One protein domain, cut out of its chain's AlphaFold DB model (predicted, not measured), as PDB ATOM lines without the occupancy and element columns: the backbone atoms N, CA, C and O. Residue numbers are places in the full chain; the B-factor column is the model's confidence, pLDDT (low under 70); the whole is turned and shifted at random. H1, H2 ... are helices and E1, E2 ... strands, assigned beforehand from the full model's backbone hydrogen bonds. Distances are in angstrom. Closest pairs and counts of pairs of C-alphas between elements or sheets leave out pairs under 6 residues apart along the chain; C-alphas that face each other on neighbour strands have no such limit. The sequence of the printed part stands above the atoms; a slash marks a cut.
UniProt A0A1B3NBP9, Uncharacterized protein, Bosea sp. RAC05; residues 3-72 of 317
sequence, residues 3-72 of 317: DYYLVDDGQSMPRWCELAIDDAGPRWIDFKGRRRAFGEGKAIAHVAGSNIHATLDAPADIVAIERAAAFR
ATOM      1  N   ASP A   3     -30.680 -40.468 -31.139       83.44
ATOM      2  CA  ASP A   3     -30.450 -41.357 -30.007       83.44
ATOM      3  C   ASP A   3     -31.371 -40.968 -28.855       83.44
ATOM      4  O   ASP A   3     -31.361 -39.829 -28.379       83.44
ATOM      5  N   TYR A   4     -32.147 -41.943 -28.396       86.88
ATOM      6  CA  TYR A   4     -33.006 -41.844 -27.228       86.88
ATOM      7  C   TYR A   4     -32.361 -42.602 -26.082       86.88
ATOM      8  O   TYR A   4     -32.021 -43.773 -26.226       86.88
ATOM      9  N   TYR A   5     -32.221 -41.953 -24.935       88.94
ATOM     10  CA  TYR A   5     -31.581 -42.511 -23.751       88.94
ATOM     11  C   TYR A   5     -32.610 -42.680 -22.644       88.94
ATOM     12  O   TYR A   5     -33.347 -41.745 -22.344       88.94
ATOM     13  N   LEU A   6     -32.640 -43.845 -22.004       88.56
ATOM     14  CA  LEU A   6     -33.381 -44.026 -20.763       88.56
ATOM     15  C   LEU A   6     -32.516 -43.493 -19.620       88.56
ATOM     16  O   LEU A   6     -31.444 -44.041 -19.352       88.56
ATOM     17  N   VAL A   7     -32.959 -42.416 -18.979       86.69
ATOM     18  CA  VAL A   7     -32.189 -41.678 -17.972       86.69
ATOM     19  C   VAL A   7     -32.789 -41.900 -16.588       86.69
ATOM     20  O   VAL A   7     -33.951 -41.567 -16.366       86.69
ATOM     21  N   ASP A   8     -31.987 -42.441 -15.670       85.38
ATOM     22  CA  ASP A   8     -32.319 -42.663 -14.257       85.38
ATOM     23  C   ASP A   8     -31.634 -41.609 -13.377       85.38
ATOM     24  O   ASP A   8     -30.423 -41.400 -13.468       85.38
ATOM     25  N   ASP A   9     -32.403 -40.945 -12.520       82.75
ATOM     26  CA  ASP A   9     -31.913 -39.976 -11.535       82.75
ATOM     27  C   ASP A   9     -31.936 -40.509 -10.095       82.75
ATOM     28  O   ASP A   9     -31.562 -39.808  -9.154       82.75
ATOM     29  N   GLY A  10     -32.404 -41.743  -9.910       80.06
ATOM     30  CA  GLY A  10     -32.559 -42.405  -8.623       80.06
ATOM     31  C   GLY A  10     -33.734 -41.912  -7.775       80.06
ATOM     32  O   GLY A  10     -34.022 -42.540  -6.758       80.06
ATOM     33  N   GLN A  11     -34.418 -40.837  -8.169       78.62
ATOM     34  CA  GLN A  11     -35.507 -40.221  -7.403       78.62
ATOM     35  C   GLN A  11     -36.878 -40.406  -8.052       78.62
ATOM     36  O   GLN A  11     -37.899 -40.336  -7.370       78.62
ATOM     37  N   SER A  12     -36.917 -40.631  -9.361       76.88
ATOM     38  CA  SER A  12     -38.144 -40.755 -10.133       76.88
ATOM     39  C   SER A  12     -38.041 -41.855 -11.186       76.88
ATOM     40  O   SER A  12     -36.962 -42.376 -11.464       76.88
ATOM     41  N   MET A  13     -39.187 -42.215 -11.772       80.75
ATOM     42  CA  MET A  13     -39.239 -43.163 -12.883       80.75
ATOM     43  C   MET A  13     -38.299 -42.711 -14.010       80.75
ATOM     44  O   MET A  13     -38.472 -41.584 -14.495       80.75
ATOM     45  N   PRO A  14     -37.361 -43.569 -14.463       84.31
ATOM     46  CA  PRO A  14     -36.495 -43.243 -15.583       84.31
ATOM     47  C   PRO A  14     -37.281 -42.874 -16.835       84.31
ATOM     48  O   PRO A  14     -38.334 -43.446 -17.121       84.31
ATOM     49  N   ARG A  15     -36.770 -41.897 -17.584       84.44
ATOM     50  CA  ARG A  15     -37.466 -41.331 -18.745       84.44
ATOM     51  C   ARG A  15     -36.628 -41.437 -19.993       84.44
ATOM     52  O   ARG A  15     -35.409 -41.295 -19.940       84.44
ATOM     53  N   TRP A  16     -37.308 -41.642 -21.112       86.00
ATOM     54  CA  TRP A  16     -36.698 -41.504 -22.420       86.00
ATOM     55  C   TRP A  16     -36.453 -40.027 -22.724       86.00
ATOM     56  O   TRP A  16     -37.386 -39.217 -22.732       86.00
ATOM     57  N   CYS A  17     -35.186 -39.704 -22.952       86.38
ATOM     58  CA  CYS A  17     -34.683 -38.362 -23.179       86.38
ATOM     59  C   CYS A  17     -33.835 -38.312 -24.449       86.38
ATOM     60  O   CYS A  17     -33.160 -39.279 -24.802       86.38
ATOM     61  N   GLU A  18     -33.802 -37.145 -25.074       90.00
ATOM     62  CA  GLU A  18     -32.760 -36.774 -26.025       90.00
ATOM     63  C   GLU A  18     -31.657 -35.999 -25.293       90.00
ATOM     64  O   GLU A  18     -31.901 -35.323 -24.284       90.00
ATOM     65  N   LEU A  19     -30.427 -36.105 -25.796       84.56
ATOM     66  CA  LEU A  19     -29.315 -35.278 -25.342       84.56
ATOM     67  C   LEU A  19     -29.251 -34.018 -26.207       84.56
ATOM     68  O   LEU A  19     -28.957 -34.098 -27.398       84.56
ATOM     69  N   ALA A  20     -29.481 -32.859 -25.599       83.00
ATOM     70  CA  ALA A  20     -29.284 -31.572 -26.250       83.00
ATOM     71  C   ALA A  20     -27.980 -30.927 -25.779       83.00
ATOM     72  O   ALA A  20     -27.620 -31.009 -24.602       83.00
ATOM     73  N   ILE A  21     -27.288 -30.267 -26.703       82.06
ATOM     74  CA  ILE A  21     -26.073 -29.498 -26.436       82.06
ATOM     75  C   ILE A  21     -26.333 -28.085 -26.945       82.06
ATOM     76  O   ILE A  21     -26.541 -27.889 -28.139       82.06
ATOM     77  N   ASP A  22     -26.342 -27.121 -26.034       77.62
ATOM     78  CA  ASP A  22     -26.443 -25.698 -26.350       77.62
ATOM     79  C   ASP A  22     -25.383 -24.897 -25.580       77.62
ATOM     80  O   ASP A  22     -24.522 -25.473 -24.907       77.62
ATOM     81  N   ASP A  23     -25.440 -23.569 -25.675       74.38
ATOM     82  CA  ASP A  23     -24.461 -22.661 -25.065       74.38
ATOM     83  C   ASP A  23     -24.380 -22.773 -23.533       74.38
ATOM     84  O   ASP A  23     -23.359 -22.430 -22.937       74.38
ATOM     85  N   ALA A  24     -25.428 -23.283 -22.880       75.38
ATOM     86  CA  ALA A  24     -25.448 -23.528 -21.438       75.38
ATOM     87  C   ALA A  24     -24.973 -24.947 -21.060       75.38
ATOM     88  O   ALA A  24     -24.922 -25.286 -19.877       75.38
ATOM     89  N   GLY A  25     -24.577 -25.762 -22.042       78.38
ATOM     90  CA  GLY A  25     -23.985 -27.083 -21.853       78.38
ATOM     91  C   GLY A  25     -24.954 -28.252 -22.074       78.38
ATOM     92  O   GLY A  25     -26.128 -28.062 -22.409       78.38
ATOM     93  N   PRO A  26     -24.460 -29.496 -21.920       84.19
ATOM     94  CA  PRO A  26     -25.238 -30.692 -22.212       84.19
ATOM     95  C   PRO A  26     -26.383 -30.885 -21.211       84.19
ATOM     96  O   PRO A  26     -26.206 -30.767 -19.993       84.19
ATOM     97  N   ARG A  27     -27.558 -31.243 -21.730       87.75
ATOM     98  CA  ARG A  27     -28.780 -31.464 -20.949       87.75
ATOM     99  C   ARG A  27     -29.613 -32.616 -21.492       87.75
ATOM    100  O   ARG A  27     -29.702 -32.825 -22.699       87.75
ATOM    101  N   TRP A  28     -30.280 -33.308 -20.583       84.75
ATOM    102  CA  TRP A  28     -31.331 -34.261 -20.901       84.75
ATOM    103  C   TRP A  28     -32.640 -33.519 -21.143       84.75
ATOM    104  O   TRP A  28     -33.016 -32.665 -20.337       84.75
ATOM    105  N   ILE A  29     -33.330 -33.847 -22.233       83.62
ATOM    106  CA  ILE A  29     -34.661 -33.321 -22.538       83.62
ATOM    107  C   ILE A  29     -35.605 -34.500 -22.720       83.62
ATOM    108  O   ILE A  29     -35.433 -35.290 -23.646       83.62
ATOM    109  N   ASP A  30     -36.587 -34.634 -21.830       80.56
ATOM    110  CA  ASP A  30     -37.628 -35.645 -22.006       80.56
ATOM    111  C   ASP A  30     -38.699 -35.198 -23.007       80.56
ATOM    112  O   ASP A  30     -38.767 -34.039 -23.418       80.56
ATOM    113  N   PHE A  31     -39.578 -36.119 -23.393       73.44
ATOM    114  CA  PHE A  31     -40.625 -35.856 -24.384       73.44
ATOM    115  C   PHE A  31     -41.655 -34.791 -23.962       73.44
ATOM    116  O   PHE A  31     -42.394 -34.295 -24.808       73.44
ATOM    117  N   LYS A  32     -41.727 -34.431 -22.671       67.06
ATOM    118  CA  LYS A  32     -42.559 -33.316 -22.187       67.06
ATOM    119  C   LYS A  32     -41.797 -31.985 -22.214       67.06
ATOM    120  O   LYS A  32     -42.281 -30.997 -21.674       67.06
ATOM    121  N   GLY A  33     -40.591 -31.964 -22.783       75.56
ATOM    122  CA  GLY A  33     -39.713 -30.801 -22.841       75.56
ATOM    123  C   GLY A  33     -39.019 -30.482 -21.517       75.56
ATOM    124  O   GLY A  33     -38.370 -29.439 -21.412       75.56
ATOM    125  N   ARG A  34     -39.130 -31.347 -20.496       78.31
ATOM    126  CA  ARG A  34     -38.502 -31.091 -19.195       78.31
ATOM    127  C   ARG A  34     -36.999 -31.266 -19.332       78.31
ATOM    128  O   ARG A  34     -36.527 -32.288 -19.830       78.31
ATOM    129  N   ARG A  35     -36.262 -30.251 -18.886       84.31
ATOM    130  CA  ARG A  35     -34.808 -30.166 -19.007       84.31
ATOM    131  C   ARG A  35     -34.147 -30.557 -17.695       84.31
ATOM    132  O   ARG A  35     -34.623 -30.174 -16.630       84.31
ATOM    133  N   ARG A  36     -33.037 -31.280 -17.786       82.00
ATOM    134  CA  ARG A  36     -32.211 -31.672 -16.644       82.00
ATOM    135  C   ARG A  36     -30.738 -31.578 -17.013       82.00
ATOM    136  O   ARG A  36     -30.374 -31.912 -18.141       82.00
ATOM    137  N   ALA A  37     -29.890 -31.145 -16.085       85.56
ATOM    138  CA  ALA A  37     -28.457 -31.091 -16.351       85.56
ATOM    139  C   ALA A  37     -27.910 -32.504 -16.619       85.56
ATOM    140  O   ALA A  37     -28.332 -33.473 -15.988       85.56
ATOM    141  N   PHE A  38     -26.958 -32.640 -17.546       85.31
ATOM    142  CA  PHE A  38     -26.430 -33.955 -17.935       85.31
ATOM    143  C   PHE A  38     -25.909 -34.782 -16.745       85.31
ATOM    144  O   PHE A  38     -26.162 -35.980 -16.677       85.31
ATOM    145  N   GLY A  39     -25.246 -34.137 -15.777       84.56
ATOM    146  CA  GLY A  39     -24.692 -34.795 -14.584       84.56
ATOM    147  C   GLY A  39     -25.721 -35.230 -13.531       84.56
ATOM    148  O   GLY A  39     -25.371 -35.984 -12.628       84.56
ATOM    149  N   GLU A  40     -26.976 -34.789 -13.636       84.44
ATOM    150  CA  GLU A  40     -28.061 -35.135 -12.700       84.44
ATOM    151  C   GLU A  40     -28.842 -36.389 -13.122       84.44
ATOM    152  O   GLU A  40     -29.809 -36.776 -12.463       84.44
ATOM    153  N   GLY A  41     -28.472 -37.002 -14.248       83.88
ATOM    154  CA  GLY A  41     -29.123 -38.190 -14.781       83.88
ATOM    155  C   GLY A  41     -28.110 -39.174 -15.348       83.88
ATOM    156  O   GLY A  41     -27.168 -38.797 -16.043       83.88
ATOM    157  N   LYS A  42     -28.319 -40.458 -15.071       85.50
ATOM    158  CA  LYS A  42     -27.492 -41.556 -15.567       85.50
ATOM    159  C   LYS A  42     -28.217 -42.259 -16.709       85.50
ATOM    160  O   LYS A  42     -29.289 -42.820 -16.505       85.50
ATOM    161  N   ALA A  43     -27.619 -42.285 -17.898       88.19
ATOM    162  CA  ALA A  43     -28.135 -43.102 -18.992       88.19
ATOM    163  C   ALA A  43     -27.905 -44.594 -18.708       88.19
ATOM    164  O   ALA A  43     -26.771 -45.034 -18.484       88.19
ATOM    165  N   ILE A  44     -28.992 -45.361 -18.717       85.19
ATOM    166  CA  ILE A  44     -29.021 -46.791 -18.374       85.19
ATOM    167  C   ILE A  44     -29.420 -47.682 -19.557       85.19
ATOM    168  O   ILE A  44     -29.150 -48.878 -19.532       85.19
ATOM    169  N   ALA A  45     -30.017 -47.106 -20.602       87.38
ATOM    170  CA  ALA A  45     -30.264 -47.746 -21.895       87.38
ATOM    171  C   ALA A  45     -30.239 -46.695 -23.019       87.38
ATOM    172  O   ALA A  45     -30.412 -45.506 -22.740       87.38
ATOM    173  N   HIS A  46     -30.030 -47.109 -24.273       89.25
ATOM    174  CA  HIS A  46     -30.187 -46.229 -25.434       89.25
ATOM    175  C   HIS A  46     -30.756 -46.979 -26.641       89.25
ATOM    176  O   HIS A  46     -30.475 -48.161 -26.824       89.25
ATOM    177  N   VAL A  47     -31.537 -46.284 -27.465       84.69
ATOM    178  CA  VAL A  47     -32.088 -46.786 -28.730       84.69
ATOM    179  C   VAL A  47     -31.933 -45.703 -29.790       84.69
ATOM    180  O   VAL A  47     -32.267 -44.546 -29.548       84.69
ATOM    181  N   ALA A  48     -31.475 -46.086 -30.980       83.94
ATOM    182  CA  ALA A  48     -31.463 -45.206 -32.142       83.94
ATOM    183  C   ALA A  48     -32.790 -45.325 -32.907       83.94
ATOM    184  O   ALA A  48     -33.265 -46.429 -33.181       83.94
ATOM    185  N   GLY A  49     -33.393 -44.195 -33.276       81.94
ATOM    186  CA  GLY A  49     -34.707 -44.168 -33.918       81.94
ATOM    187  C   GLY A  49     -34.929 -42.966 -34.827       81.94
ATOM    188  O   GLY A  49     -34.166 -42.002 -34.830       81.94
ATOM    189  N   SER A  50     -35.977 -43.010 -35.646       78.50
ATOM    190  CA  SER A  50     -36.447 -41.829 -36.387       78.50
ATOM    191  C   SER A  50     -37.312 -40.907 -35.525       78.50
ATOM    192  O   SER A  50     -37.417 -39.726 -35.833       78.50
ATOM    193  N   ASN A  51     -37.924 -41.448 -34.469       79.75
ATOM    194  CA  ASN A  51     -38.705 -40.732 -33.472       79.75
ATOM    195  C   ASN A  51     -38.767 -41.544 -32.164       79.75
ATOM    196  O   ASN A  51     -38.333 -42.699 -32.111       79.75
ATOM    197  N   ILE A  52     -39.378 -40.956 -31.137       72.69
ATOM    198  CA  ILE A  52     -39.519 -41.542 -29.801       72.69
ATOM    199  C   ILE A  52     -40.273 -42.881 -29.772       72.69
ATOM    200  O   ILE A  52     -40.023 -43.695 -28.887       72.69
ATOM    201  N   HIS A  53     -41.160 -43.168 -30.731       75.12
ATOM    202  CA  HIS A  53     -41.878 -44.447 -30.767       75.12
ATOM    203  C   HIS A  53     -40.952 -45.633 -31.040       75.12
ATOM    204  O   HIS A  53     -41.305 -46.748 -30.671       75.12
ATOM    205  N   ALA A  54     -39.745 -45.404 -31.570       75.88
ATOM    206  CA  ALA A  54     -38.721 -46.443 -31.665       75.88
ATOM    207  C   ALA A  54     -38.375 -47.057 -30.294       75.88
ATOM    208  O   ALA A  54     -37.965 -48.211 -30.222       75.88
ATOM    209  N   THR A  55     -38.590 -46.321 -29.195       79.50
ATOM    210  CA  THR A  55     -38.412 -46.854 -27.837       79.50
ATOM    211  C   THR A  55     -39.402 -47.966 -27.505       79.50
ATOM    212  O   THR A  55     -39.065 -48.818 -26.691       79.50
ATOM    213  N   LEU A  56     -40.584 -48.025 -28.141       77.56
ATOM    214  CA  LEU A  56     -41.573 -49.096 -27.946       77.56
ATOM    215  C   LEU A  56     -41.115 -50.423 -28.564       77.56
ATOM    216  O   LEU A  56     -41.382 -51.487 -27.998       77.56
ATOM    217  N   ASP A  57     -40.340 -50.341 -29.640       82.88
ATOM    218  CA  ASP A  57     -39.761 -51.475 -30.364       82.88
ATOM    219  C   ASP A  57     -38.332 -51.801 -29.894       82.88
ATOM    220  O   ASP A  57     -37.559 -52.451 -30.601       82.88
ATOM    221  N   ALA A  58     -37.963 -51.340 -28.693       82.06
ATOM    222  CA  ALA A  58     -36.644 -51.572 -28.129       82.06
ATOM    223  C   ALA A  58     -36.300 -53.077 -28.034       82.06
ATOM    224  O   ALA A  58     -37.171 -53.904 -27.741       82.06
ATOM    225  N   PRO A  59     -35.018 -53.440 -28.221       85.12
ATOM    226  CA  PRO A  59     -34.499 -54.781 -27.958       85.12
ATOM    227  C   PRO A  59     -34.902 -55.346 -26.585       85.12
ATOM    228  O   PRO A  59     -35.082 -54.614 -25.611       85.12
ATOM    229  N   ALA A  60     -35.037 -56.672 -26.494       83.19
ATOM    230  CA  ALA A  60     -35.601 -57.346 -25.318       83.19
ATOM    231  C   ALA A  60     -34.808 -57.113 -24.017       83.19
ATOM    232  O   ALA A  60     -35.387 -57.073 -22.932       83.19
ATOM    233  N   ASP A  61     -33.493 -56.953 -24.118       83.38
ATOM    234  CA  ASP A  61     -32.602 -56.600 -23.015       83.38
ATOM    235  C   ASP A  61     -32.851 -55.170 -22.510       83.38
ATOM    236  O   ASP A  61     -32.941 -54.957 -21.302       83.38
ATOM    237  N   ILE A  62     -33.066 -54.210 -23.413       85.88
ATOM    238  CA  ILE A  62     -33.449 -52.833 -23.064       85.88
ATOM    239  C   ILE A  62     -34.839 -52.794 -22.430       85.88
ATOM    240  O   ILE A  62     -35.031 -52.142 -21.403       85.88
ATOM    241  N   VAL A  63     -35.794 -53.546 -22.980       83.81
ATOM    242  CA  VAL A  63     -37.134 -53.681 -22.391       83.81
ATOM    243  C   VAL A  63     -37.053 -54.250 -20.975       83.81
ATOM    244  O   VAL A  63     -37.773 -53.799 -20.087       83.81
ATOM    245  N   ALA A  64     -36.164 -55.215 -20.726       82.62
ATOM    246  CA  ALA A  64     -35.964 -55.758 -19.387       82.62
ATOM    247  C   ALA A  64     -35.406 -54.708 -18.407       82.62
ATOM    248  O   ALA A  64     -35.818 -54.689 -17.246       82.62
ATOM    249  N   ILE A  65     -34.517 -53.822 -18.868       83.62
ATOM    250  CA  ILE A  65     -33.980 -52.708 -18.068       83.62
ATOM    251  C   ILE A  65     -35.089 -51.712 -17.714       83.62
ATOM    252  O   ILE A  65     -35.268 -51.384 -16.540       83.62
ATOM    253  N   GLU A  66     -35.853 -51.259 -18.709       84.94
ATOM    254  CA  GLU A  66     -36.963 -50.320 -18.512       84.94
ATOM    255  C   GLU A  66     -38.025 -50.898 -17.573       84.94
ATOM    256  O   GLU A  66     -38.492 -50.218 -16.660       84.94
ATOM    257  N   ARG A  67     -38.356 -52.182 -17.739       83.06
ATOM    258  CA  ARG A  67     -39.330 -52.875 -16.897       83.06
ATOM    259  C   ARG A  67     -38.873 -52.985 -15.442       83.06
ATOM    260  O   ARG A  67     -39.674 -52.745 -14.541       83.06
ATOM    261  N   ALA A  68     -37.607 -53.330 -15.203       80.50
ATOM    262  CA  ALA A  68     -37.050 -53.384 -13.850       80.50
ATOM    263  C   ALA A  68     -37.094 -52.001 -13.180       80.50
ATOM    264  O   ALA A  68     -37.528 -51.867 -12.038       80.50
ATOM    265  N   ALA A  69     -36.739 -50.948 -13.921       80.94
ATOM    266  CA  ALA A  69     -36.862 -49.579 -13.436       80.94
ATOM    267  C   ALA A  69     -38.321 -49.192 -13.131       80.94
ATOM    268  O   ALA A  69     -38.603 -48.632 -12.074       80.94
ATOM    269  N   ALA A  70     -39.256 -49.548 -14.014       80.94
ATOM    270  CA  ALA A  70     -40.681 -49.299 -13.835       80.94
ATOM    271  C   ALA A  70     -41.253 -49.958 -12.582       80.94
ATOM    272  O   ALA A  70     -42.057 -49.342 -11.885       80.94
ATOM    273  N   PHE A  71     -40.823 -51.171 -12.238       81.06
ATOM    274  CA  PHE A  71     -41.305 -51.832 -11.028       81.06
ATOM    275  C   PHE A  71     -40.957 -51.089  -9.734       81.06
ATOM    276  O   PHE A  71     -41.744 -51.154  -8.794       81.06
ATOM    277  N   ARG A  72     -39.848 -50.339  -9.690       76.75
ATOM    278  CA  ARG A  72     -39.448 -49.559  -8.506       76.75
ATOM    279  C   ARG A  72     -40.391 -48.393  -8.199       76.75
ATOM    280  O   ARG A  72     -40.515 -48.013  -7.040       76.75
TER     281      ARG A  72
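AT A GLANCE: This is residues 3 to 72 of the 317 residues of an uncharacterized protein of Bosea sp. RAC05 (UniProt A0A1B3NBP9). Look first for a strongly twisted sheet of five strands, with the helix H2 packed across one end of it, over E1 and E5, and the E2 and E3 hairpin reaching away to the opposite end. The short helix H1 covers part of E1 near the end of the sheet where H2 lies. The printed part has 70 residues, with five named strands and then two named helices, in the order E1 E2 E3 E4 E5 H1 H2; the sheet's order is E4 E3 E2 E1 E5, all antiparallel, and the class is mixed, helices and strands. The whole is compact, with a radius of gyration of the C-alphas of 11.8 A and spans of 36 by 29 by 17 A.

HOW THE PARTS SIT: Begin at the inner strand E1, residues 3 to 8. Beside it runs the edge strand E5, residues 42 to 49, antiparallel at 156 degrees, with N 4 and O 47 2.8 A apart; E5 bends by 61 degrees at residue 45. On the other side of E1 is E2, residues 15 to 22, with N 5 and O 17 2.8 A apart. Next comes E3, residues 25 to 30, in a hairpin with E2, where N 20 and O 27 are 2.9 A apart. The edge strand E4, residues 35 to 37, pairs with E3 through N 28 and O 36, 2.8 A. E1 E2 E3 E4 form a meander, each strand the antiparallel neighbour of the one before. H2, residues 60 to 72, is on the sheet at a height of 9.9 A, in two layers, a helix on one face of a sheet. It lies over E1 and E5, slantwise to the strands, at 42 degrees to E5 on the local plane; the closest C-alphas of E5 and H2 are those of Ala 45 and Ile 62, 6.1 A. H1, residues 52 to 55, is on the sheet at a height of 7.2 A and only just over E1, with 3 of its 4 C-alphas falling on that strand. H1 and H2 are apart. In H2, 8 of 9 O i to N i+4 pairs are within hydrogen-bond range; H1 is too short for such a pair.

IN THESE COORDINATES: Find C-alpha 3 at (-30.450, -41.357, -30.007); from there E1 runs 15.9 A to C-alpha 8. E2 measures 20.6 A, E3 16.1 A, E4 6.9 A, E5 19.9 A and H1 5.8 A. H2 runs 18.9 A, from C-alpha 60 at (-35.601, -57.346, -25.318) to C-alpha 72 at (-39.448, -49.559, -8.506).

THE WHOLE: The two C-alphas farthest apart are those of Asp 23 and Phe 71, 36.5 A. The printed part has no cut. No link is long; that from E1 to E2, 6 residues, is short and the others are tight. The mean pLDDT of the printed part is 82.2, and residue 32 alone is under 70.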